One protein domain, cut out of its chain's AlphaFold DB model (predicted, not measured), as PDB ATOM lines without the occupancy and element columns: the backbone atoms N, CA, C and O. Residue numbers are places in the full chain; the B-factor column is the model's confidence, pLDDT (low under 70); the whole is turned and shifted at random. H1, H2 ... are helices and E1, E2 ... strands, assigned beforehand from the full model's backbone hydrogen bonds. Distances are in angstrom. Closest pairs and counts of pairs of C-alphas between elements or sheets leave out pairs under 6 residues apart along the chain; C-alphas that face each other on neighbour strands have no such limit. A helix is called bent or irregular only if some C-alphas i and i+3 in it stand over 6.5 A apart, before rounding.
ATOM      1  N   ALA A  55     -20.766  50.786  20.219       91.31
ATOM      2  CA  ALA A  55     -21.798  51.687  20.715       91.31
ATOM      3  C   ALA A  55     -21.731  53.053  20.012       91.31
ATOM      4  O   ALA A  55     -20.641  53.568  19.735       91.31
ATOM      5  N   GLU A  56     -22.887  53.653  19.740       89.50
ATOM      6  CA  GLU A  56     -23.030  54.864  18.934       89.50
ATOM      7  C   GLU A  56     -22.193  56.010  19.492       89.50
ATOM      8  O   GLU A  56     -21.412  56.625  18.764       89.50
ATOM      9  N   PHE A  57     -22.277  56.236  20.802       88.19
ATOM     10  CA  PHE A  57     -21.524  57.295  21.459       88.19
ATOM     11  C   PHE A  57     -20.008  57.110  21.328       88.19
ATOM     12  O   PHE A  57     -19.278  58.069  21.074       88.19
ATOM     13  N   LEU A  58     -19.516  55.874  21.461       87.62
ATOM     14  CA  LEU A  58     -18.096  55.586  21.267       87.62
ATOM     15  C   LEU A  58     -17.692  55.835  19.807       87.62
ATOM     16  O   LEU A  58     -16.612  56.369  19.566       87.62
ATOM     17  N   ARG A  59     -18.568  55.501  18.851       86.50
ATOM     18  CA  ARG A  59     -18.359  55.673  17.406       86.50
ATOM     19  C   ARG A  59     -18.224  57.135  16.986       86.50
ATOM     20  O   ARG A  59     -17.281  57.490  16.277       86.50
ATOM     21  N   THR A  60     -19.206  57.949  17.367       86.62
ATOM     22  CA  THR A  60     -19.377  59.328  16.889       86.62
ATOM     23  C   THR A  60     -18.676  60.334  17.788       86.62
ATOM     24  O   THR A  60     -18.354  61.426  17.325       86.62
ATOM     25  N   LYS A  61     -18.452  59.981  19.062       84.62
ATOM     26  CA  LYS A  61     -17.999  60.889  20.128       84.62
ATOM     27  C   LYS A  61     -18.912  62.109  20.301       84.62
ATOM     28  O   LYS A  61     -18.497  63.130  20.841       84.62
ATOM     29  N   LYS A  62     -20.161  62.004  19.837       84.56
ATOM     30  CA  LYS A  62     -21.162  63.071  19.836       84.56
ATOM     31  C   LYS A  62     -22.463  62.532  20.417       84.56
ATOM     32  O   LYS A  62     -22.862  61.410  20.113       84.56
ATOM     33  N   ARG A  63     -23.136  63.347  21.229       84.94
ATOM     34  CA  ARG A  63     -24.531  63.102  21.623       84.94
ATOM     35  C   ARG A  63     -25.456  63.765  20.612       84.94
ATOM     36  O   ARG A  63     -25.125  64.822  20.075       84.94
ATOM     37  N   LYS A  64     -26.613  63.158  20.373       84.19
ATOM     38  CA  LYS A  64     -27.688  63.773  19.591       84.19
ATOM     39  C   LYS A  64     -28.221  64.986  20.370       84.19
ATOM     40  O   LYS A  64     -28.493  64.899  21.560       84.19
ATOM     41  N   ILE A  65     -28.326  66.137  19.717       87.25
ATOM     42  CA  ILE A  65     -28.984  67.312  20.303       87.25
ATOM     43  C   ILE A  65     -30.491  67.154  20.097       87.25
ATOM     44  O   ILE A  65     -30.920  66.706  19.030       87.25
ATOM     45  N   GLY A  66     -31.285  67.539  21.095       89.06
ATOM     46  CA  GLY A  66     -32.743  67.568  21.013       89.06
ATOM     47  C   GLY A  66     -33.431  66.702  22.062       89.06
ATOM     48  O   GLY A  66     -32.907  66.480  23.153       89.06
ATOM     49  N   TYR A  67     -34.638  66.249  21.726       89.44
ATOM     50  CA  TYR A  67     -35.499  65.513  22.643       89.44
ATOM     51  C   TYR A  67     -35.160  64.024  22.669       89.44
ATOM     52  O   TYR A  67     -35.066  63.367  21.632       89.44
ATOM     53  N   TYR A  68     -35.025  63.506  23.882       89.62
ATOM     54  CA  TYR A  68     -34.891  62.096  24.186       89.62
ATOM     55  C   TYR A  68     -36.143  61.605  24.899       89.62
ATOM     56  O   TYR A  68     -36.496  62.123  25.957       89.62
ATOM     57  N   GLU A  69     -36.765  60.579  24.334       91.06
ATOM     58  CA  GLU A  69     -37.850  59.814  24.945       91.06
ATOM     59  C   GLU A  69     -37.248  58.571  25.608       91.06
ATOM     60  O   GLU A  69     -36.874  57.603  24.946       91.06
ATOM     61  N   LEU A  70     -37.062  58.621  26.931       92.06
ATOM     62  CA  LEU A  70     -36.455  57.531  27.692       92.06
ATOM     63  C   LEU A  70     -37.554  56.595  28.220       92.06
ATOM     64  O   LEU A  70     -38.255  56.944  29.186       92.06
ATOM     65  N   PRO A  71     -37.703  55.378  27.664       93.06
ATOM     66  CA  PRO A  71     -38.809  54.491  28.007       93.06
ATOM     67  C   PRO A  71     -38.715  54.009  29.457       93.06
ATOM     68  O   PRO A  71     -37.629  53.982  30.038       93.06
ATOM     69  N   PRO A  72     -39.829  53.618  30.089       93.62
ATOM     70  CA  PRO A  72     -39.797  53.041  31.426       93.62
ATOM     71  C   PRO A  72     -39.027  51.712  31.461       93.62
ATOM     72  O   PRO A  72     -38.853  51.037  30.441       93.62
ATOM     73  N   MET A  73     -38.621  51.303  32.665       94.81
ATOM     74  CA  MET A  73     -38.036  49.979  32.895       94.81
ATOM     75  C   MET A  73     -39.056  48.893  32.503       94.81
ATOM     76  O   MET A  73     -40.179  48.917  33.026       94.81
ATOM     77  N   PRO A  74     -38.697  47.922  31.643       95.38
ATOM     78  CA  PRO A  74     -39.597  46.844  31.255       95.38
ATOM     79  C   PRO A  74     -40.191  46.117  32.467       95.38
ATOM     80  O   PRO A  74     -39.492  45.712  33.403       95.38
ATOM     81  N   LYS A  75     -41.519  45.972  32.463       94.25
ATOM     82  CA  LYS A  75     -42.263  45.233  33.487       94.25
ATOM     83  C   LYS A  75     -42.061  43.743  33.270       94.25
ATOM     84  O   LYS A  75     -42.339  43.267  32.180       94.25
ATOM     85  N   LEU A  76     -41.669  43.009  34.306       94.00
ATOM     86  CA  LEU A  76     -41.639  41.550  34.245       94.00
ATOM     87  C   LEU A  76     -43.061  40.978  34.175       94.00
ATOM     88  O   LEU A  76     -43.954  41.422  34.906       94.00
ATOM     89  N   ASP A  77     -43.253  39.973  33.323       92.44
ATOM     90  CA  ASP A  77     -44.454  39.139  33.320       92.44
ATOM     91  C   ASP A  77     -44.642  38.476  34.687       92.44
ATOM     92  O   ASP A  77     -43.668  38.134  35.352       92.44
ATOM     93  N   ALA A  78     -45.888  38.274  35.127       91.88
ATOM     94  CA  ALA A  78     -46.166  37.812  36.492       91.88
ATOM     95  C   ALA A  78     -45.456  36.485  36.832       91.88
ATOM     96  O   ALA A  78     -44.870  36.362  37.906       91.88
ATOM     97  N   GLY A  79     -45.448  35.525  35.900       88.44
ATOM     98  CA  GLY A  79     -44.732  34.256  36.071       88.44
ATOM     99  C   GLY A  79     -43.208  34.421  36.050       88.44
ATOM    100  O   GLY A  79     -42.515  33.888  36.918       88.44
ATOM    101  N   ALA A  80     -42.686  35.233  35.125       90.56
ATOM    102  CA  ALA A  80     -41.261  35.554  35.051       90.56
ATOM    103  C   ALA A  80     -40.764  36.290  36.308       90.56
ATOM    104  O   ALA A  80     -39.668  36.016  36.791       90.56
ATOM    105  N   ALA A  81     -41.577  37.180  36.880       92.56
ATOM    106  CA  ALA A  81     -41.249  37.969  38.062       92.56
ATOM    107  C   ALA A  81     -41.009  37.099  39.303       92.56
ATOM    108  O   ALA A  81     -40.109  37.396  40.088       92.56
ATOM    109  N   VAL A  82     -41.779  36.017  39.474       91.25
ATOM    110  CA  VAL A  82     -41.597  35.071  40.589       91.25
ATOM    111  C   VAL A  82     -40.226  34.401  40.499       91.25
ATOM    112  O   VAL A  82     -39.470  34.412  41.473       91.25
ATOM    113  N   ALA A  83     -39.882  33.872  39.322       88.38
ATOM    114  CA  ALA A  83     -38.579  33.261  39.072       88.38
ATOM    115  C   ALA A  83     -37.433  34.271  39.234       88.38
ATOM    116  O   ALA A  83     -36.463  34.012  39.946       88.38
ATOM    117  N   TYR A  84     -37.583  35.458  38.648       91.56
ATOM    118  CA  TYR A  84     -36.587  36.520  38.715       91.56
ATOM    119  C   TYR A  84     -36.291  36.951  40.152       91.56
ATOM    120  O   TYR A  84     -35.134  37.004  40.564       91.56
ATOM    121  N   LYS A  85     -37.341  37.194  40.949       93.06
ATOM    122  CA  LYS A  85     -37.221  37.579  42.360       93.06
ATOM    123  C   LYS A  85     -36.511  36.511  43.188       93.06
ATOM    124  O   LYS A  85     -35.776  36.855  44.106       93.06
ATOM    125  N   LYS A  86     -36.728  35.231  42.879       89.62
ATOM    126  CA  LYS A  86     -36.063  34.121  43.570       89.62
ATOM    127  C   LYS A  86     -34.561  34.079  43.267       89.62
ATOM    128  O   LYS A  86     -33.782  33.806  44.173       89.62
ATOM    129  N   CYS A  87     -34.162  34.343  42.022       86.88
ATOM    130  CA  CYS A  87     -32.769  34.214  41.588       86.88
ATOM    131  C   CYS A  87     -31.925  35.471  41.845       86.88
ATOM    132  O   CYS A  87     -30.764  35.353  42.224       86.88
ATOM    133  N   VAL A  88     -32.484  36.667  41.639       90.06
ATOM    134  CA  VAL A  88     -31.762  37.949  41.739       90.06
ATOM    135  C   VAL A  88     -32.587  39.015  42.478       90.06
ATOM    136  O   VAL A  88     -32.905  40.066  41.919       90.06
ATOM    137  N   PRO A  89     -32.945  38.786  43.758       92.25
ATOM    138  CA  PRO A  89     -33.827  39.686  44.502       92.25
ATOM    139  C   PRO A  89     -33.281  41.113  44.620       92.25
ATOM    140  O   PRO A  89     -34.056  42.060  44.516       92.25
ATOM    141  N   SER A  90     -31.962  41.280  44.782       94.06
ATOM    142  CA  SER A  90     -31.333  42.601  44.924       94.06
ATOM    143  C   SER A  90     -31.545  43.490  43.700       94.06
ATOM    144  O   SER A  90     -31.776  44.684  43.846       94.06
ATOM    145  N   ARG A  91     -31.586  42.911  42.492       92.88
ATOM    146  CA  ARG A  91     -31.784  43.664  41.243       92.88
ATOM    147  C   ARG A  91     -33.143  44.356  41.186       92.88
ATOM    148  O   ARG A  91     -33.262  45.422  40.592       92.88
ATOM    149  N   LEU A  92     -34.167  43.785  41.823       92.00
ATOM    150  CA  LEU A  92     -35.482  44.423  41.925       92.00
ATOM    151  C   LEU A  92     -35.480  45.625  42.879       92.00
ATOM    152  O   LEU A  92     -36.332  46.500  42.741       92.00
ATOM    153  N   THR A  93     -34.541  45.663  43.823       91.75
ATOM    154  CA  THR A  93     -34.307  46.806  44.711       91.75
ATOM    155  C   THR A  93     -33.449  47.867  44.028       91.75
ATOM    156  O   THR A  93     -33.782  49.045  44.109       91.75
ATOM    157  N   ASP A  94     -32.396  47.459  43.315       91.25
ATOM    158  CA  ASP A  94     -31.486  48.371  42.606       91.25
ATOM    159  C   ASP A  94     -32.180  49.067  41.418       91.25
ATOM    160  O   ASP A  94     -31.939  50.244  41.135       91.25
ATOM    161  N   PHE A  95     -33.092  48.347  40.752       92.31
ATOM    162  CA  PHE A  95     -33.849  48.799  39.583       92.31
ATOM    163  C   PHE A  95     -35.360  48.634  39.814       92.31
ATOM    164  O   PHE A  95     -36.003  47.750  39.221       92.31
ATOM    165  N   PRO A  96     -35.957  49.456  40.694       89.00
ATOM    166  CA  PRO A  96     -37.352  49.315  41.073       89.00
ATOM    167  C   PRO A  96     -38.272  49.615  39.892       89.00
ATOM    168  O   PRO A  96     -38.128  50.601  39.173       89.00
ATOM    169  N   GLN A  97     -39.281  48.771  39.696       81.00
ATOM    170  CA  GLN A  97     -40.219  48.945  38.588       81.00
ATOM    171  C   GLN A  97     -41.126  50.175  38.765       81.00
ATOM    172  O   GLN A  97     -41.618  50.709  37.778       81.00
ATOM    173  N   MET A  98     -41.397  50.595  40.009       61.06
ATOM    174  CA  MET A  98     -42.358  51.658  40.344       61.06
ATOM    175  C   MET A  98     -41.826  53.067  40.063       61.06
ATOM    176  O   MET A  98     -42.572  53.891  39.536       61.06
ATOM    177  N   ASP A  99     -40.549  53.317  40.354       61.34
ATOM    178  CA  ASP A  99     -39.959  54.659  40.250       61.34
ATOM    179  C   ASP A  99     -39.608  55.031  38.804       61.34
ATOM    180  O   ASP A  99     -39.430  56.198  38.467       61.34
ATOM    181  N   ILE A 100     -39.585  54.032  37.918       66.12
ATOM    182  CA  ILE A 100     -39.267  54.160  36.494       66.12
ATOM    183  C   ILE A 100     -40.516  53.812  35.663       66.12
ATOM    184  O   ILE A 100     -40.424  53.180  34.617       66.12
ATOM    185  N   LYS A 101     -41.720  54.149  36.155       65.62
ATOM    186  CA  LYS A 101     -42.988  53.881  35.442       65.62
ATOM    187  C   LYS A 101     -43.303  54.887  34.348       65.62
ATOM    188  O   LYS A 101     -44.082  54.569  33.454       65.62
ATOM    189  N   LYS A 102     -42.763  56.098  34.454       78.19
ATOM    190  CA  LYS A 102     -43.022  57.158  33.488       78.19
ATOM    191  C   LYS A 102     -41.872  57.232  32.503       78.19
ATOM    192  O   LYS A 102     -40.697  57.175  32.879       78.19
ATOM    193  N   GLU A 103     -42.259  57.328  31.243       84.88
ATOM    194  CA  GLU A 103     -41.400  57.874  30.214       84.88
ATOM    195  C   GLU A 103     -40.860  59.223  30.683       84.88
ATOM    196  O   GLU A 103     -41.567  60.014  31.315       84.88
ATOM    197  N   GLU A 104     -39.575  59.429  30.446       88.69
ATOM    198  CA  GLU A 104     -38.913  60.681  30.755       88.69
ATOM    199  C   GLU A 104     -38.548  61.357  29.443       88.69
ATOM    200  O   GLU A 104     -37.849  60.769  28.621       88.69
ATOM    201  N   ILE A 105     -39.022  62.588  29.266       89.88
ATOM    202  CA  ILE A 105     -38.675  63.421  28.118       89.88
ATOM    203  C   ILE A 105     -37.588  64.388  28.572       89.88
ATOM    204  O   ILE A 105     -37.812  65.201  29.470       89.88
ATOM    205  N   VAL A 106     -36.415  64.306  27.950       88.38
ATOM    206  CA  VAL A 106     -35.281  65.194  28.234       88.38
ATOM    207  C   VAL A 106     -34.932  65.976  26.979       88.38
ATOM    208  O   VAL A 106     -34.713  65.378  25.933       88.38
ATOM    209  N   ASN A 107     -34.836  67.302  27.077       89.12
ATOM    210  CA  ASN A 107     -34.243  68.123  26.023       89.12
ATOM    211  C   ASN A 107     -32.754  68.335  26.326       89.12
ATOM    212  O   ASN A 107     -32.409  68.952  27.336       89.12
ATOM    213  N   TRP A 108     -31.875  67.799  25.481       84.12
ATOM    214  CA  TRP A 108     -30.431  67.950  25.617       84.12
ATOM    215  C   TRP A 108     -29.896  69.041  24.691       84.12
ATOM    216  O   TRP A 108     -30.032  68.964  23.469       84.12
ATOM    217  N   GLU A 109     -29.208  70.014  25.288       84.19
ATOM    218  CA  GLU A 109     -28.539  71.108  24.586       84.19
ATOM    219  C   GLU A 109     -27.012  70.996  24.743       84.19
ATOM    220  O   GLU A 109     -26.497  70.726  25.829       84.19
ATOM    221  N   GLU A 110     -26.265  71.243  23.661       68.69
ATOM    222  CA  GLU A 110     -24.799  71.075  23.576       68.69
ATOM    223  C   GLU A 110     -24.012  71.851  24.648       68.69
ATOM    224  O   GLU A 110     -22.938  71.432  25.080       68.69
ATOM    225  N   LYS A 111     -24.582  72.953  25.153       62.78
ATOM    226  CA  LYS A 111     -23.976  73.808  26.184       62.78
ATOM    227  C   LYS A 111     -23.820  73.133  27.550       62.78
ATOM    228  O   LYS A 111     -23.160  73.694  28.418       62.78
ATOM    229  N   MET A 112     -24.392  71.947  27.754       58.53
ATOM    230  CA  MET A 112     -24.353  71.248  29.041       58.53
ATOM    231  C   MET A 112     -22.991  70.629  29.393       58.53
ATOM    232  O   MET A 112     -22.849  70.116  30.497       58.53
ATOM    233  N   GLY A 113     -21.979  70.714  28.515       51.47
ATOM    234  CA  GLY A 113     -20.557  70.724  28.899       51.47
ATOM    235  C   GLY A 113     -20.062  69.574  29.784       51.47
ATOM    236  O   GLY A 113     -19.064  69.734  30.487       51.47
ATOM    237  N   VAL A 114     -20.740  68.424  29.793       56.50
ATOM    238  CA  VAL A 114     -20.307  67.278  30.592       56.50
ATOM    239  C   VAL A 114     -19.045  66.742  29.942       56.50
ATOM    240  O   VAL A 114     -19.104  66.208  28.830       56.50
ATOM    241  N   GLY A 115     -17.916  66.904  30.638       58.47
ATOM    242  CA  GLY A 115     -16.653  66.279  30.276       58.47
ATOM    243  C   GLY A 115     -16.912  64.809  29.987       58.47
ATOM    244  O   GLY A 115     -17.278  64.043  30.878       58.47
ATOM    245  N   VAL A 116     -16.816  64.444  28.712       60.75
ATOM    246  CA  VAL A 116     -16.980  63.066  28.286       60.75
ATOM    247  C   VAL A 116     -15.778  62.326  28.827       60.75
ATOM    248  O   VAL A 116     -14.669  62.466  28.317       60.75
ATOM    249  N   GLU A 117     -15.975  61.556  29.890       65.88
ATOM    250  CA  GLU A 117     -14.987  60.548  30.215       65.88
ATOM    251  C   GLU A 117     -14.995  59.543  29.060       65.88
ATOM    252  O   GLU A 117     -15.980  58.834  28.856       65.88
ATOM    253  N   ASP A 118     -13.892  59.482  28.310       66.88
ATOM    254  CA  ASP A 118     -13.618  58.503  27.245       66.88
ATOM    255  C   ASP A 118     -13.458  57.070  27.793       66.88
ATOM    256  O   ASP A 118     -12.646  56.272  27.331       66.88
ATOM    257  N   GLN A 119     -14.211  56.730  28.832       74.81
ATOM    258  CA  GLN A 119     -14.158  55.439  29.476       74.81
ATOM    259  C   GLN A 119     -15.249  54.544  28.916       74.81
ATOM    260  O   GLN A 119     -16.414  54.922  28.807       74.81
ATOM    261  N   HIS A 120     -14.858  53.306  28.629       80.25
ATOM    262  CA  HIS A 120     -15.802  52.226  28.394       80.25
ATOM    263  C   HIS A 120     -16.768  52.071  29.579       80.25
ATOM    264  O   HIS A 120     -16.316  52.077  30.728       80.25
ATOM    265  N   LYS A 121     -18.063  51.911  29.297       87.44
ATOM    266  CA  LYS A 121     -19.149  51.765  30.275       87.44
ATOM    267  C   LYS A 121     -19.968  50.534  29.954       87.44
ATOM    268  O   LYS A 121     -20.149  50.196  28.788       87.44
ATOM    269  N   LEU A 122     -20.539  49.928  30.990       90.25
ATOM    270  CA  LEU A 122     -21.261  48.667  30.859       90.25
ATOM    271  C   LEU A 122     -22.448  48.774  29.882       90.25
ATOM    272  O   LEU A 122     -22.678  47.874  29.085       90.25
ATOM    273  N   ARG A 123     -23.164  49.900  29.839       91.50
ATOM    274  CA  ARG A 123     -24.233  50.116  28.844       91.50
ATOM    275  C   ARG A 123     -23.755  50.079  27.385       91.50
ATOM    276  O   ARG A 123     -24.534  49.697  26.521       91.50
ATOM    277  N   TYR A 124     -22.501  50.449  27.104       92.12
ATOM    278  CA  TYR A 124     -21.954  50.348  25.750       92.12
ATOM    279  C   TYR A 124     -21.821  48.877  25.349       92.12
ATOM    280  O   TYR A 124     -22.112  48.546  24.207       92.12
ATOM    281  N   ASP A 125     -21.516  47.983  26.299       91.56
ATOM    282  CA  ASP A 125     -21.548  46.534  26.059       91.56
ATOM    283  C   ASP A 125     -22.958  46.031  25.744       91.56
ATOM    284  O   ASP A 125     -23.124  45.182  24.869       91.56
ATOM    285  N   ALA A 126     -23.985  46.551  26.430       94.75
ATOM    286  CA  ALA A 126     -25.371  46.190  26.123       94.75
ATOM    287  C   ALA A 126     -25.744  46.624  24.704       94.75
ATOM    288  O   ALA A 126     -26.265  45.817  23.936       94.75
ATOM    289  N   GLU A 127     -25.439  47.867  24.329       95.56
ATOM    290  CA  GLU A 127     -25.682  48.361  22.975       95.56
ATOM    291  C   GLU A 127     -24.928  47.526  21.923       95.56
ATOM    292  O   GLU A 127     -25.511  47.099  20.925       95.56
ATOM    293  N   SER A 128     -23.657  47.199  22.174       94.31
ATOM    294  CA  SER A 128     -22.876  46.314  21.309       94.31
ATOM    295  C   SER A 128     -23.497  44.926  21.158       94.31
ATOM    296  O   SER A 128     -23.583  44.404  20.044       94.31
ATOM    297  N   ALA A 129     -23.984  44.340  22.254       94.56
ATOM    298  CA  ALA A 129     -24.683  43.061  22.229       94.56
ATOM    299  C   ALA A 129     -25.997  43.132  21.433       94.56
ATOM    300  O   ALA A 129     -26.320  42.190  20.709       94.56
ATOM    301  N   PHE A 130     -26.729  44.249  21.508       96.94
ATOM    302  CA  PHE A 130     -27.914  44.481  20.680       96.94
ATOM    303  C   PHE A 130     -27.568  44.506  19.188       96.94
ATOM    304  O   PHE A 130     -28.197  43.795  18.403       96.94
ATOM    305  N   TRP A 131     -26.542  45.264  18.786       96.56
ATOM    306  CA  TRP A 131     -26.132  45.331  17.381       96.56
ATOM    307  C   TRP A 131     -25.660  43.974  16.852       96.56
ATOM    308  O   TRP A 131     -25.981  43.603  15.721       96.56
ATOM    309  N   LEU A 132     -24.953  43.203  17.681       95.69
ATOM    310  CA  LEU A 132     -24.552  41.837  17.359       95.69
ATOM    311  C   LEU A 132     -25.765  40.908  17.191       95.69
ATOM    312  O   LEU A 132     -25.829  40.149  16.224       95.69
ATOM    313  N   LEU A 133     -26.748  40.983  18.094       96.06
ATOM    314  CA  LEU A 133     -27.990  40.209  17.999       96.06
ATOM    315  C   LEU A 133     -28.762  40.541  16.717       96.06
ATOM    316  O   LEU A 133     -29.195  39.628  16.009       96.06
ATOM    317  N   LEU A 134     -28.913  41.831  16.397       96.75
ATOM    318  CA  LEU A 134     -29.571  42.273  15.170       96.75
ATOM    319  C   LEU A 134     -28.850  41.720  13.936       96.75
ATOM    320  O   LEU A 134     -29.495  41.118  13.081       96.75
ATOM    321  N   TYR A 135     -27.520  41.845  13.880       97.25
ATOM    322  CA  TYR A 135     -26.696  41.313  12.790       97.25
ATOM    323  C   TYR A 135     -26.949  39.823  12.543       97.25
ATOM    324  O   TYR A 135     -27.262  39.422  11.420       97.25
ATOM    325  N   TRP A 136     -26.881  39.004  13.596       96.62
ATOM    326  CA  TRP A 136     -27.121  37.567  13.475       96.62
ATOM    327  C   TRP A 136     -28.554  37.240  13.066       96.62
ATOM    328  O   TRP A 136     -28.761  36.344  12.248       96.62
ATOM    329  N   THR A 137     -29.533  37.979  13.586       96.50
ATOM    330  CA  THR A 137     -30.949  37.762  13.259       96.50
ATOM    331  C   THR A 137     -31.245  38.095  11.797       96.50
ATOM    332  O   THR A 137     -31.982  37.366  11.139       96.50
ATOM    333  N   VAL A 138     -30.637  39.154  11.254       97.31
ATOM    334  CA  VAL A 138     -30.779  39.528   9.838       97.31
ATOM    335  C   VAL A 138     -30.161  38.474   8.916       97.31
ATOM    336  O   VAL A 138     -30.747  38.140   7.885       97.31
ATOM    337  N   LEU A 139     -28.994  37.937   9.282       97.38
ATOM    338  CA  LEU A 139     -28.297  36.913   8.497       97.38
ATOM    339  C   LEU A 139     -28.951  35.529   8.567       97.38
ATOM    340  O   LEU A 139     -28.694  34.695   7.695       97.38
ATOM    341  N   ALA A 140     -29.753  35.263   9.596       97.00
ATOM    342  CA  ALA A 140     -30.361  33.961   9.807       97.00
ATOM    343  C   ALA A 140     -31.352  33.606   8.687       97.00
ATOM    344  O   ALA A 140     -32.231  34.388   8.323       97.00
ATOM    345  N   CYS A 141     -31.224  32.384   8.175       96.94
ATOM    346  CA  CYS A 141     -32.174  31.741   7.277       96.94
ATOM    347  C   CYS A 141     -32.539  30.381   7.882       96.94
ATOM    348  O   CYS A 141     -31.616  29.676   8.303       96.94
ATOM    349  N   PRO A 142     -33.820  29.991   7.948       97.44
ATOM    350  CA  PRO A 142     -34.195  28.650   8.379       97.44
ATOM    351  C   PRO A 142     -33.607  27.559   7.478       97.44
ATOM    352  O   PRO A 142     -33.421  27.752   6.274       97.44
ATOM    353  N   ALA A 143     -33.329  26.395   8.058       97.31
ATOM    354  CA  ALA A 143     -32.896  25.229   7.304       97.31
ATOM    355  C   ALA A 143     -33.947  24.846   6.243       97.31
ATOM    356  O   ALA A 143     -35.155  24.952   6.462       97.31
ATOM    357  N   GLY A 144     -33.477  24.439   5.062       95.75
ATOM    358  CA  GLY A 144     -34.334  24.066   3.928       95.75
ATOM    359  C   GLY A 144     -34.910  25.238   3.123       95.75
ATOM    360  O   GLY A 144     -35.582  25.002   2.120       95.75
ATOM    361  N   LYS A 145     -34.646  26.492   3.512       95.88
ATOM    362  CA  LYS A 145     -35.022  27.679   2.731       95.88
ATOM    363  C   LYS A 145     -33.894  28.093   1.790       95.88
ATOM    364  O   LYS A 145     -32.723  28.086   2.163       95.88
ATOM    365  N   ASP A 146     -34.261  28.496   0.577       95.12
ATOM    366  CA  ASP A 146     -33.313  29.052  -0.389       95.12
ATOM    367  C   ASP A 146     -32.979  30.505  -0.030       95.12
ATOM    368  O   ASP A 146     -33.824  31.399  -0.125       95.12
ATOM    369  N   VAL A 147     -31.723  30.744   0.355       94.31
ATOM    370  CA  VAL A 147     -31.208  32.071   0.719       94.31
ATOM    371  C   VAL A 147     -31.354  33.102  -0.405       94.31
ATOM    372  O   VAL A 147     -31.452  34.293  -0.117       94.31
ATOM    373  N   LYS A 148     -31.401  32.676  -1.678       93.69
ATOM    374  CA  LYS A 148     -31.524  33.580  -2.836       93.69
ATOM    375  C   LYS A 148     -32.901  34.226  -2.939       93.69
ATOM    376  O   LYS A 148     -33.005  35.347  -3.424       93.69
ATOM    377  N   ASN A 149     -33.939  33.550  -2.447       94.94
ATOM    378  CA  ASN A 149     -35.316  34.057  -2.467       94.94
ATOM    379  C   ASN A 149     -35.607  35.022  -1.313       94.94
ATOM    380  O   ASN A 149     -36.679  35.622  -1.256       94.94
ATOM    381  N   HIS A 150     -34.655  35.177  -0.394       94.94
ATOM    382  CA  HIS A 150     -34.789  36.016   0.786       94.94
ATOM    383  C   HIS A 150     -33.560  36.916   0.956       94.94
ATOM    384  O   HIS A 150     -32.866  36.823   1.974       94.94
ATOM    385  N   PRO A 151     -33.252  37.796  -0.012       96.00
ATOM    386  CA  PRO A 151     -32.123  38.702   0.123       96.00
ATOM    387  C   PRO A 151     -32.342  39.690   1.276       96.00
ATOM    388  O   PRO A 151     -33.472  39.963   1.688       96.00
ATOM    389  N   ILE A 152     -31.253  40.218   1.827       96.81
ATOM    390  CA  ILE A 152     -31.291  41.329   2.780       96.81
ATOM    391  C   ILE A 152     -31.398  42.623   1.967       96.81
ATOM    392  O   ILE A 152     -30.540  42.834   1.106       96.81
ATOM    393  N   PRO A 153     -32.382  43.502   2.233       95.25
ATOM    394  CA  PRO A 153     -32.516  44.750   1.488       95.25
ATOM    395  C   PRO A 153     -31.223  45.574   1.537       95.25
ATOM    396  O   PRO A 153     -30.719  45.883   2.619       95.25
ATOM    397  N   GLU A 154     -30.692  45.954   0.373       93.81
ATOM    398  CA  GLU A 154     -29.386  46.625   0.271       93.81
ATOM    399  C   GLU A 154     -29.342  47.933   1.066       93.81
ATOM    400  O   GLU A 154     -28.376  48.190   1.781       93.81
ATOM    401  N   ASN A 155     -30.399  48.751   0.984       92.25
ATOM    402  CA  ASN A 155     -30.463  50.020   1.710       92.25
ATOM    403  C   ASN A 155     -30.384  49.792   3.224       92.25
ATOM    404  O   ASN A 155     -29.588  50.447   3.884       92.25
ATOM    405  N   PHE A 156     -31.131  48.815   3.755       94.75
ATOM    406  CA  PHE A 156     -31.041  48.450   5.169       94.75
ATOM    407  C   PHE A 156     -29.619  48.013   5.530       94.75
ATOM    408  O   PHE A 156     -29.060  48.479   6.520       94.75
ATOM    409  N   TRP A 157     -29.020  47.130   4.726       95.44
ATOM    410  CA  TRP A 157     -27.689  46.607   5.018       95.44
ATOM    411  C   TRP A 157     -26.624  47.700   4.996       95.44
ATOM    412  O   TRP A 157     -25.785  47.758   5.896       95.44
ATOM    413  N   ARG A 158     -26.672  48.595   4.005       93.25
ATOM    414  CA  ARG A 158     -25.802  49.769   3.926       93.25
ATOM    415  C   ARG A 158     -25.971  50.637   5.165       93.25
ATOM    416  O   ARG A 158     -24.983  50.927   5.827       93.25
ATOM    417  N   ASP A 159     -27.197  51.012   5.502       92.62
ATOM    418  CA  ASP A 159     -27.496  51.910   6.619       92.62
ATOM    419  C   ASP A 159     -27.063  51.295   7.969       92.62
ATOM    420  O   ASP A 159     -26.562  51.987   8.855       92.62
ATOM    421  N   PHE A 160     -27.157  49.970   8.103       93.31
ATOM    422  CA  PHE A 160     -26.715  49.227   9.283       93.31
ATOM    423  C   PHE A 160     -25.183  49.102   9.401       93.31
ATOM    424  O   PHE A 160     -24.614  49.243  10.493       93.31
ATOM    425  N   THR A 161     -24.509  48.833   8.277       92.94
ATOM    426  CA  THR A 161     -23.068  48.523   8.230       92.94
ATOM    427  C   THR A 161     -22.165  49.722   7.962       92.94
ATOM    428  O   THR A 161     -20.954  49.626   8.172       92.94
ATOM    429  N   THR A 162     -22.725  50.855   7.541       89.88
ATOM    430  CA  THR A 162     -21.965  52.083   7.294       89.88
ATOM    431  C   THR A 162     -21.294  52.567   8.579       89.88
ATOM    432  O   THR A 162     -21.929  52.716   9.622       89.88
ATOM    433  N   LEU A 163     -19.987  52.828   8.488       84.38
ATOM    434  CA  LEU A 163     -19.161  53.325   9.594       84.38
ATOM    435  C   LEU A 163     -18.932  54.842   9.540       84.38
ATOM    436  O   LEU A 163     -18.173  55.368  10.355       84.38
ATOM    437  N   ASP A 164     -19.578  55.536   8.601       86.00
ATOM    438  CA  ASP A 164     -19.506  56.991   8.475       86.00
ATOM    439  C   ASP A 164     -19.930  57.664   9.787       86.00
ATOM    440  O   ASP A 164     -21.028  57.442  10.302       86.00
ATOM    441  N   LYS A 165     -19.021  58.455  10.360       76.19
ATOM    442  CA  LYS A 165     -19.204  59.117  11.655       76.19
ATOM    443  C   LYS A 165     -20.171  60.290  11.572       76.19
ATOM    444  O   LYS A 165     -20.765  60.626  12.595       76.19
ATOM    445  N   ASP A 166     -20.323  60.883  10.393       79.06
ATOM    446  CA  ASP A 166     -21.135  62.083  10.210       79.06
ATOM    447  C   ASP A 166     -22.600  61.752   9.935       79.06
ATOM    448  O   ASP A 166     -23.478  62.569  10.213       79.06
ATOM    449  N   THR A 167     -22.884  60.521   9.495       77.06
ATOM    450  CA  THR A 167     -24.252  60.082   9.233       77.06
ATOM    451  C   THR A 167     -24.742  59.059  10.256       77.06
ATOM    452  O   THR A 167     -24.126  58.018  10.497       77.06
ATOM    453  N   ASN A 168     -25.889  59.345  10.881       78.62
ATOM    454  CA  ASN A 168     -26.459  58.517  11.943       78.62
ATOM    455  C   ASN A 168     -27.616  57.634  11.460       78.62
ATOM    456  O   ASN A 168     -28.742  57.708  11.948       78.62
ATOM    457  N   TYR A 169     -27.329  56.783  10.478       85.94
ATOM    458  CA  TYR A 169     -28.323  55.867   9.920       85.94
ATOM    459  C   TYR A 169     -28.868  54.864  10.951       85.94
ATOM    460  O   TYR A 169     -30.009  54.423  10.848       85.94
ATOM    461  N   ARG A 170     -28.084  54.535  11.986       88.31
ATOM    462  CA  ARG A 170     -28.491  53.590  13.033       88.31
ATOM    463  C   ARG A 170     -29.626  54.092  13.902       88.31
ATOM    464  O   ARG A 170     -30.504  53.294  14.211       88.31
ATOM    465  N   SER A 171     -29.658  55.379  14.245       86.62
ATOM    466  CA  SER A 171     -30.792  55.915  15.001       86.62
ATOM    467  C   SER A 171     -32.109  55.730  14.244       86.62
ATOM    468  O   SER A 171     -33.097  55.323  14.843       86.62
ATOM    469  N   ALA A 172     -32.109  55.906  12.917       88.31
ATOM    470  CA  ALA A 172     -33.298  55.647  12.103       88.31
ATOM    471  C   ALA A 172     -33.725  54.165  12.148       88.31
ATOM    472  O   ALA A 172     -34.918  53.865  12.169       88.31
ATOM    473  N   LEU A 173     -32.767  53.231  12.227       91.12
ATOM    474  CA  LEU A 173     -33.054  51.798  12.388       91.12
ATOM    475  C   LEU A 173     -33.620  51.447  13.772       91.12
ATOM    476  O   LEU A 173     -34.392  50.494  13.874       91.12
ATOM    477  N   LEU A 174     -33.248  52.190  14.822       89.31
ATOM    478  CA  LEU A 174     -33.819  52.019  16.164       89.31
ATOM    479  C   LEU A 174     -35.282  52.472  16.216       89.31
ATOM    480  O   LEU A 174     -36.099  51.831  16.875       89.31
ATOM    481  N   GLU A 175     -35.610  53.550  15.504       87.62
ATOM    482  CA  GLU A 175     -36.967  54.100  15.430       87.62
ATOM    483  C   GLU A 175     -37.887  53.226  14.562       87.62
ATOM    484  O   GLU A 175     -39.044  52.982  14.916       87.62
ATOM    485  N   CYS A 176     -37.383  52.717  13.432       88.38
ATOM    486  CA  CYS A 176     -38.176  51.920  12.505       88.38
ATOM    487  C   CYS A 176     -37.336  50.842  11.813       88.38
ATOM    488  O   CYS A 176     -36.627  51.099  10.839       88.38
ATOM    489  N   LEU A 177     -37.478  49.596  12.272       89.81
ATOM    490  CA  LEU A 177     -36.917  48.453  11.559       89.81
ATOM    491  C   LEU A 177     -37.741  48.190  10.282       89.81
ATOM    492  O   LEU A 177     -38.955  47.969  10.389       89.81
ATOM    493  N   PRO A 178     -37.127  48.182   9.082       89.00
ATOM    494  CA  PRO A 178     -37.861  47.923   7.852       89.00
ATOM    495  C   PRO A 178     -38.522  46.542   7.855       89.00
ATOM    496  O   PRO A 178     -37.994  45.568   8.401       89.00
ATOM    497  N   LYS A 179     -39.678  46.440   7.194       87.50
ATOM    498  CA  LYS A 179     -40.361  45.155   7.001       87.50
ATOM    499  C   LYS A 179     -39.444  44.185   6.247       87.50
ATOM    500  O   LYS A 179     -38.670  44.609   5.394       87.50
ATOM    501  N   GLN A 180     -39.584  42.886   6.519       86.19
ATOM    502  CA  GLN A 180     -38.877  41.795   5.816       86.19
ATOM    503  C   GLN A 180     -37.349  41.761   6.018       86.19
ATOM    504  O   GLN A 180     -36.645  40.971   5.382       86.19
ATOM    505  N   VAL A 181     -36.813  42.577   6.929       94.38
ATOM    506  CA  VAL A 181     -35.404  42.484   7.333       94.38
ATOM    507  C   VAL A 181     -35.139  41.175   8.068       94.38
ATOM    508  O   VAL A 181     -34.099  40.557   7.858       94.38
ATOM    509  N   ILE A 182     -36.092  40.723   8.878       95.75
ATOM    510  CA  ILE A 182     -36.047  39.442   9.580       95.75
ATOM    511  C   ILE A 182     -36.916  38.441   8.815       95.75
ATOM    512  O   ILE A 182     -37.975  38.802   8.296       95.75
ATOM    513  N   MET A 183     -36.460  37.188   8.731       96.25
ATOM    514  CA  MET A 183     -37.232  36.113   8.105       96.25
ATOM    515  C   MET A 183     -38.589  35.944   8.811       96.25
ATOM    516  O   MET A 183     -38.608  35.907  10.044       96.25
ATOM    517  N   PRO A 184     -39.709  35.799   8.080       95.81
ATOM    518  CA  PRO A 184     -41.039  35.674   8.683       95.81
ATOM    519  C   PRO A 184     -41.161  34.546   9.714       95.81
ATOM    520  O   PRO A 184     -41.864  34.694  10.711       95.81
ATOM    521  N   GLU A 185     -40.442  33.439   9.521       96.81
ATOM    522  CA  GLU A 185     -40.397  32.307  10.450       96.81
ATOM    523  C   GLU A 185     -39.785  32.676  11.810       96.81
ATOM    524  O   GLU A 185     -40.131  32.089  12.833       96.81
ATOM    525  N   TYR A 186     -38.926  33.695  11.833       96.31
ATOM    526  CA  TYR A 186     -38.371  34.310  13.035       96.31
ATOM    527  C   TYR A 186     -39.133  35.576  13.452       96.31
ATOM    528  O   TYR A 186     -38.662  36.317  14.311       96.31
ATOM    529  N   GLY A 187     -40.318  35.828  12.887       94.69
ATOM    530  CA  GLY A 187     -41.110  37.042  13.101       94.69
ATOM    531  C   GLY A 187     -41.274  37.472  14.567       94.69
ATOM    532  O   GLY A 187     -41.144  38.659  14.850       94.69
ATOM    533  N   PRO A 188     -41.471  36.565  15.544       96.00
ATOM    534  CA  PRO A 188     -41.507  36.957  16.953       96.00
ATOM    535  C   PRO A 188     -40.238  37.676  17.448       96.00
ATOM    536  O   PRO A 188     -40.356  38.588  18.265       96.00
ATOM    537  N   LEU A 189     -39.047  37.339  16.929       95.69
ATOM    538  CA  LEU A 189     -37.794  38.033  17.268       95.69
ATOM    539  C   LEU A 189     -37.796  39.501  16.827       95.69
ATOM    540  O   LEU A 189     -37.120  40.316  17.448       95.69
ATOM    541  N   GLU A 190     -38.582  39.867  15.812       95.31
ATOM    542  CA  GLU A 190     -38.741  41.265  15.401       95.31
ATOM    543  C   GLU A 190     -39.312  42.119  16.539       95.31
ATOM    544  O   GLU A 190     -38.835  43.226  16.781       95.31
ATOM    545  N   ASN A 191     -40.289  41.592  17.284       94.56
ATOM    546  CA  ASN A 191     -40.867  42.300  18.426       94.56
ATOM    547  C   ASN A 191     -39.855  42.441  19.567       94.56
ATOM    548  O   ASN A 191     -39.735  43.525  20.131       94.56
ATOM    549  N   LEU A 192     -39.080  41.385  19.849       96.81
ATOM    550  CA  LEU A 192     -37.991  41.444  20.829       96.81
ATOM    551  C   LEU A 192     -36.978  42.537  20.465       96.81
ATOM    552  O   LEU A 192     -36.642  43.374  21.301       96.81
ATOM    553  N   ILE A 193     -36.523  42.554  19.211       97.31
ATOM    554  CA  ILE A 193     -35.560  43.542  18.715       97.31
ATOM    555  C   ILE A 193     -36.138  44.951  18.809       97.31
ATOM    556  O   ILE A 193     -35.443  45.842  19.281       97.31
ATOM    557  N   LYS A 194     -37.401  45.166  18.427       95.81
ATOM    558  CA  LYS A 194     -38.056  46.476  18.560       95.81
ATOM    559  C   LYS A 194     -38.151  46.928  20.014       95.81
ATOM    560  O   LYS A 194     -37.890  48.090  20.307       95.81
ATOM    561  N   ASP A 195     -38.502  46.034  20.931       96.12
ATOM    562  CA  ASP A 195     -38.618  46.379  22.349       96.12
ATOM    563  C   ASP A 195     -37.257  46.671  22.994       96.12
ATOM    564  O   ASP A 195     -37.161  47.562  23.839       96.12
ATOM    565  N   MET A 196     -36.190  45.993  22.558       97.56
ATOM    566  CA  MET A 196     -34.817  46.351  22.925       97.56
ATOM    567  C   MET A 196     -34.388  47.678  22.282       97.56
ATOM    568  O   MET A 196     -33.840  48.533  22.969       97.56
ATOM    569  N   ALA A 197     -34.690  47.897  21.000       96.06
ATOM    570  CA  ALA A 197     -34.333  49.115  20.275       96.06
ATOM    571  C   ALA A 197     -34.923  50.371  20.926       96.06
ATOM    572  O   ALA A 197     -34.215  51.361  21.079       96.06
ATOM    573  N   LYS A 198     -36.172  50.312  21.413       94.62
ATOM    574  CA  LYS A 198     -36.797  51.409  22.177       94.62
ATOM    575  C   LYS A 198     -35.948  51.851  23.368       94.62
ATOM    576  O   LYS A 198     -35.872  53.038  23.654       94.62
ATOM    577  N   GLN A 199     -35.286  50.914  24.050       95.38
ATOM    578  CA  GLN A 199     -34.419  51.222  25.191       95.38
ATOM    579  C   GLN A 199     -33.081  51.860  24.772       95.38
ATOM    580  O   GLN A 199     -32.336  52.273  25.653       95.38
ATOM    581  N   LEU A 200     -32.770  51.951  23.475       94.12
ATOM    582  CA  LEU A 200     -31.559  52.577  22.930       94.12
ATOM    583  C   LEU A 200     -31.801  53.941  22.270       94.12
ATOM    584  O   LEU A 200     -30.834  54.619  21.942       94.12
ATOM    585  N   VAL A 201     -33.057  54.354  22.055       88.31
ATOM    586  CA  VAL A 201     -33.390  55.589  21.309       88.31
ATOM    587  C   VAL A 201     -32.854  56.864  21.986       88.31
ATOM    588  O   VAL A 201     -32.680  57.884  21.319       88.31
ATOM    589  N   GLY A 202     -32.532  56.823  23.285       84.69
ATOM    590  CA  GLY A 202     -31.976  57.972  24.000       84.69
ATOM    591  C   GLY A 202     -30.744  57.696  24.852       84.69
ATOM    592  O   GLY A 202     -30.317  56.558  25.033       84.69
ATOM    593  N   ASP A 203     -30.168  58.778  25.381       88.31
ATOM    594  CA  ASP A 203     -28.987  58.734  26.244       88.31
ATOM    595  C   ASP A 203     -29.391  58.811  27.724       88.31
ATOM    596  O   ASP A 203     -29.840  59.842  28.224       88.31
ATOM    597  N   TYR A 204     -29.209  57.721  28.466       90.81
ATOM    598  CA  TYR A 204     -29.556  57.693  29.886       90.81
ATOM    599  C   TYR A 204     -28.681  58.593  30.768       90.81
ATOM    600  O   TYR A 204     -29.065  58.870  31.905       90.81
ATOM    601  N   GLU A 205     -27.538  59.091  30.286       88.56
ATOM    602  CA  GLU A 205     -26.740  60.059  31.053       88.56
ATOM    603  C   GLU A 205     -27.448  61.377  31.275       88.56
ATOM    604  O   GLU A 205     -27.223  62.029  32.299       88.56
ATOM    605  N   VAL A 206     -28.296  61.760  30.321       88.62
ATOM    606  CA  VAL A 206     -29.000  63.037  30.366       88.62
ATOM    607  C   VAL A 206     -30.264  62.971  31.223       88.62
ATOM    608  O   VAL A 206     -30.860  64.003  31.515       88.62
ATOM    609  N   SER A 207     -30.649  61.771  31.673       90.75
ATOM    610  CA  SER A 207     -31.779  61.560  32.579       90.75
ATOM    611  C   SER A 207     -31.639  62.374  33.875       90.75
ATOM    612  O   SER A 207     -30.546  62.726  34.305       90.75
ATOM    613  N   GLN A 208     -32.739  62.654  34.557       89.12
ATOM    614  CA  GLN A 208     -32.780  63.175  35.923       89.12
ATOM    615  C   GLN A 208     -32.849  62.045  36.962       89.12
ATOM    616  O   GLN A 208     -32.550  62.251  38.138       89.12
ATOM    617  N   SER A 209     -33.196  60.826  36.544       89.62
ATOM    618  CA  SER A 209     -33.277  59.665  37.425       89.62
ATOM    619  C   SER A 209     -31.898  59.081  37.720       89.62
ATOM    620  O   SER A 209     -31.170  58.653  36.822       89.62
ATOM    621  N   LYS A 210     -31.567  58.965  39.012       90.62
ATOM    622  CA  LYS A 210     -30.342  58.293  39.470       90.62
ATOM    623  C   LYS A 210     -30.265  56.839  38.989       90.62
ATOM    624  O   LYS A 210     -29.187  56.387  38.633       90.62
ATOM    625  N   HIS A 211     -31.395  56.128  38.951       90.94
ATOM    626  CA  HIS A 211     -31.430  54.731  38.508       90.94
ATOM    627  C   HIS A 211     -31.147  54.594  37.013       90.94
ATOM    628  O   HIS A 211     -30.453  53.667  36.616       90.94
ATOM    629  N   ARG A 212     -31.654  55.515  36.182       91.19
ATOM    630  CA  ARG A 212     -31.399  55.512  34.731       91.19
ATOM    631  C   ARG A 212     -29.927  55.788  34.416       91.19
ATOM    632  O   ARG A 212     -29.383  55.168  33.514       91.19
ATOM    633  N   LYS A 213     -29.273  56.656  35.195       91.94
ATOM    634  CA  LYS A 213     -27.832  56.944  35.057       91.94
ATOM    635  C   LYS A 213     -26.913  55.791  35.450       91.94
ATOM    636  O   LYS A 213     -25.721  55.874  35.168       91.94
ATOM    637  N   ASP A 214     -27.425  54.766  36.128       93.31
ATOM    638  CA  ASP A 214     -26.624  53.603  36.494       93.31
ATOM    639  C   ASP A 214     -26.171  52.850  35.231       93.31
ATOM    640  O   ASP A 214     -26.976  52.533  34.354       93.31
ATOM    641  N   ASP A 215     -24.878  52.540  35.135       91.88
ATOM    642  CA  ASP A 215     -24.297  51.894  33.952       91.88
ATOM    643  C   ASP A 215     -24.895  50.499  33.670       91.88
ATOM    644  O   ASP A 215     -24.824  50.019  32.535       91.88
ATOM    645  N   ALA A 216     -25.498  49.845  34.669       94.12
ATOM    646  CA  ALA A 216     -26.167  48.554  34.530       94.12
ATOM    647  C   ALA A 216     -27.671  48.660  34.210       94.12
ATOM    648  O   ALA A 216     -28.312  47.620  34.024       94.12
ATOM    649  N   PHE A 217     -28.241  49.870  34.115       94.81
ATOM    650  CA  PHE A 217     -29.665  50.079  33.824       94.81
ATOM    651  C   PHE A 217     -30.093  49.435  32.504       94.81
ATOM    652  O   PHE A 217     -31.067  48.686  32.461       94.81
ATOM    653  N   LEU A 218     -29.349  49.694  31.425       95.69
ATOM    654  CA  LEU A 218     -29.690  49.180  30.097       95.69
ATOM    655  C   LEU A 218     -29.600  47.648  30.040       95.69
ATOM    656  O   LEU A 218     -30.448  46.998  29.431       95.69
ATOM    657  N   HIS A 219     -28.619  47.062  30.733       95.62
ATOM    658  CA  HIS A 219     -28.520  45.607  30.890       95.62
ATOM    659  C   HIS A 219     -29.739  45.037  31.605       95.62
ATOM    660  O   HIS A 219     -30.301  44.048  31.146       95.62
ATOM    661  N   GLU A 220     -30.179  45.673  32.694       95.75
ATOM    662  CA  GLU A 220     -31.394  45.259  33.397       95.75
ATOM    663  C   GLU A 220     -32.616  45.321  32.477       95.75
ATOM    664  O   GLU A 220     -33.393  44.366  32.418       95.75
ATOM    665  N   ALA A 221     -32.773  46.421  31.737       96.00
ATOM    666  CA  ALA A 221     -33.887  46.595  30.818       96.00
ATOM    667  C   ALA A 221     -33.903  45.489  29.753       96.00
ATOM    668  O   ALA A 221     -34.924  44.825  29.564       96.00
ATOM    669  N   PHE A 222     -32.759  45.210  29.125       96.94
ATOM    670  CA  PHE A 222     -32.621  44.117  28.163       96.94
ATOM    671  C   PHE A 222     -32.897  42.753  28.783       96.94
ATOM    672  O   PHE A 222     -33.632  41.962  28.197       96.94
ATOM    673  N   GLN A 223     -32.371  42.480  29.975       95.19
ATOM    674  CA  GLN A 223     -32.580  41.207  30.655       95.19
ATOM    675  C   GLN A 223     -34.065  40.952  30.929       95.19
ATOM    676  O   GLN A 223     -34.544  39.847  30.679       95.19
ATOM    677  N   ARG A 224     -34.812  41.963  31.390       95.75
ATOM    678  CA  ARG A 224     -36.262  41.843  31.613       95.75
ATOM    679  C   ARG A 224     -37.023  41.640  30.307       95.75
ATOM    680  O   ARG A 224     -37.874  40.756  30.243       95.75
ATOM    681  N   THR A 225     -36.687  42.399  29.263       96.94
ATOM    682  CA  THR A 225     -37.295  42.252  27.932       96.94
ATOM    683  C   THR A 225     -37.060  40.852  27.355       96.94
ATOM    684  O   THR A 225     -38.011  40.187  26.944       96.94
ATOM    685  N   ILE A 226     -35.817  40.360  27.387       96.06
ATOM    686  CA  ILE A 226     -35.455  39.016  26.915       96.06
ATOM    687  C   ILE A 226     -36.155  37.948  27.757       96.06
ATOM    688  O   ILE A 226     -36.689  36.989  27.207       96.06
ATOM    689  N   LEU A 227     -36.189  38.097  29.083       94.56
ATOM    690  CA  LEU A 227     -36.824  37.114  29.955       94.56
ATOM    691  C   LEU A 227     -38.328  36.999  29.694       94.56
ATOM    692  O   LEU A 227     -38.832  35.885  29.590       94.56
ATOM    693  N   ASN A 228     -39.031  38.122  29.549       95.88
ATOM    694  CA  ASN A 228     -40.448  38.125  29.188       95.88
ATOM    695  C   ASN A 228     -40.685  37.454  27.835       95.88
ATOM    696  O   ASN A 228     -41.583  36.623  27.694       95.88
ATOM    697  N   PHE A 229     -39.843  37.770  26.845       96.00
ATOM    698  CA  PHE A 229     -39.914  37.141  25.532       96.00
ATOM    699  C   PHE A 229     -39.759  35.620  25.629       96.00
ATOM    700  O   PHE A 229     -40.600  34.881  25.120       96.00
ATOM    701  N   LEU A 230     -38.727  35.147  26.334       94.62
ATOM    702  CA  LEU A 230     -38.493  33.719  26.539       94.62
ATOM    703  C   LEU A 230     -39.648  33.070  27.297       94.62
ATOM    704  O   LEU A 230     -40.124  32.022  26.884       94.62
ATOM    705  N   PHE A 231     -40.151  33.702  28.356       93.25
ATOM    706  CA  PHE A 231     -41.294  33.199  29.112       93.25
ATOM    707  C   PHE A 231     -42.520  32.998  28.208       93.25
ATOM    708  O   PHE A 231     -43.109  31.915  28.190       93.25
ATOM    709  N   LYS A 232     -42.857  34.004  27.393       94.94
ATOM    710  CA  LYS A 232     -44.009  33.980  26.483       94.94
ATOM    711  C   LYS A 232     -43.851  32.993  25.325       94.94
ATOM    712  O   LYS A 232     -44.841  32.423  24.875       94.94
ATOM    713  N   HIS A 233     -42.630  32.810  24.826       94.88
ATOM    714  CA  HIS A 233     -42.381  32.091  23.577       94.88
ATOM    715  C   HIS A 233     -41.611  30.778  23.729       94.88
ATOM    716  O   HIS A 233     -41.349  30.147  22.716       94.88
ATOM    717  N   HIS A 234     -41.277  30.326  24.939       91.69
ATOM    718  CA  HIS A 234     -40.410  29.158  25.147       91.69
ATOM    719  C   HIS A 234     -40.832  27.885  24.393       91.69
ATOM    720  O   HIS A 234     -39.968  27.131  23.957       91.69
ATOM    721  N   SER A 235     -42.138  27.660  24.233       91.19
ATOM    722  CA  SER A 235     -42.706  26.498  23.531       91.19
ATOM    723  C   SER A 235     -43.111  26.797  22.082       91.19
ATOM    724  O   SER A 235     -43.750  25.977  21.428       91.19
ATOM    725  N   ALA A 236     -42.812  27.992  21.568       94.88
ATOM    726  CA  ALA A 236     -43.194  28.367  20.217       94.88
ATOM    727  C   ALA A 236     -42.307  27.646  19.181       94.88
ATOM    728  O   ALA A 236     -41.092  27.581  19.376       94.88
ATOM    729  N   PRO A 237     -42.858  27.186  18.039       95.38
ATOM    730  CA  PRO A 237     -42.106  26.389  17.061       95.38
ATOM    731  C   PRO A 237     -40.825  27.047  16.529       95.38
ATOM    732  O   PRO A 237     -39.859  26.361  16.210       95.38
ATOM    733  N   PHE A 238     -40.783  28.383  16.452       95.38
ATOM    734  CA  PHE A 238     -39.606  29.104  15.962       95.38
ATOM    735  C   PHE A 238     -38.392  29.003  16.904       95.38
ATOM    736  O   PHE A 238     -37.265  29.179  16.451       95.38
ATOM    737  N   MET A 239     -38.597  28.713  18.196       93.25
ATOM    738  CA  MET A 239     -37.508  28.588  19.177       93.25
ATOM    739  C   MET A 239     -36.619  27.368  18.913       93.25
ATOM    740  O   MET A 239     -35.453  27.364  19.300       93.25
ATOM    741  N   THR A 240     -37.168  26.343  18.259       93.94
ATOM    742  CA  THR A 240     -36.464  25.110  17.877       93.94
ATOM    743  C   THR A 240     -36.177  25.049  16.380       93.94
ATOM    744  O   THR A 240     -35.752  24.011  15.880       93.94
ATOM    745  N   LEU A 241     -36.442  26.129  15.641       95.31
ATOM    746  CA  LEU A 241     -36.241  26.157  14.202       95.31
ATOM    747  C   LEU A 241     -34.747  26.222  13.886       95.31
ATOM    748  O   LEU A 241     -34.073  27.209  14.193       95.31
TER     749      LEU A 241
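Overview. This is residues 55 to 241 of the 327 residues of an uncharacterized protein of Serendipita vermifera MAFF 305830 (UniProt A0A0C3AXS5). What does the fold look like? Three long helices, H4, H7 and H8, stand side by side as an up-and-down bundle, each running against the one before it. A ribbon of two antiparallel strands, E1 and E2, lies beyond one end, H2 packs on H8, and H6 packs on H7 with H5 on H6. What is printed? The printed part has 187 residues, with nine named helices and two named strands in the order H1 E1 H2 H3 E2 H4 H5 H6 H7 H8 H9, mostly helix. It is compact, with a radius of gyration of the C-alphas of 17.8 A, and spans 53 by 46 by 25 A.

Arrangement. What comes first? H1, residues 56 to 60, is close to but not clearly touching H4, residues 122 to 139 (C-alphas 58 and 124, 7.9 A). E1, residues 66 to 70, and E2, residues 104 to 108, are antiparallel at 155 degrees, with N 68 and O 106 2.8 A apart. What do the next helices meet? H2, residues 78 to 87, touches residues 227 to 231 alone of H8, residues 217 to 233, at a steep tilt of 55 degrees, opposite ways, closest at C-alphas 80 and 231, 6.4 A. H3, residues 89 to 94, is close to but not clearly touching H2 (C-alphas 85 and 92, 7.1 A). How does the bundle sit? H7, residues 184 to 198, touches residues 130 to 137 alone of H4 (C-alphas 193 and 134, 7.1 A), at a shallow tilt of 21 degrees, opposite ways. With residues 192 to 196 alone it forms a helical hairpin with H8 at 27 degrees (C-alphas 196 and 222, 6.1 A). H5, residues 154 to 161, touches H6, residues 169 to 175 (C-alphas 159 and 169, 5.2 A), and H6 touches residues 194 to 198 alone of H7 (C-alphas 174 and 197, 5.1 A). Are the helix backbones regular? Every O i to N i+4 pair is within hydrogen-bond range in H1, H4, H5, H6 and H8, against 5 of 6 in H2, 1 of 2 in H3 and 7 of 11 in H7.

Along the chain. Where does H1 begin? C-alpha 56 is at (-23.030, 54.864, 18.934). How long are the main helices? H4 is 26.2 A, H8 24.3 A and H7 21.2 A; H7 is irregular, with C-alphas 185 and 188 8.1 A apart. Where is the end? H9, residues 237 to 240, ends with C-alpha 240 at (-36.464, 25.110, 17.877).

Size, cuts and confidence. How far does it reach? The two farthest C-alphas, of Lys 111 and Gly 144, are 55.5 A apart, and the printed part has no cut. Which links are long? E2 to H4, H4 to H5 and H7 to H8. Where is confidence low? Residues 98 to 101 and 110 to 118 are under 70.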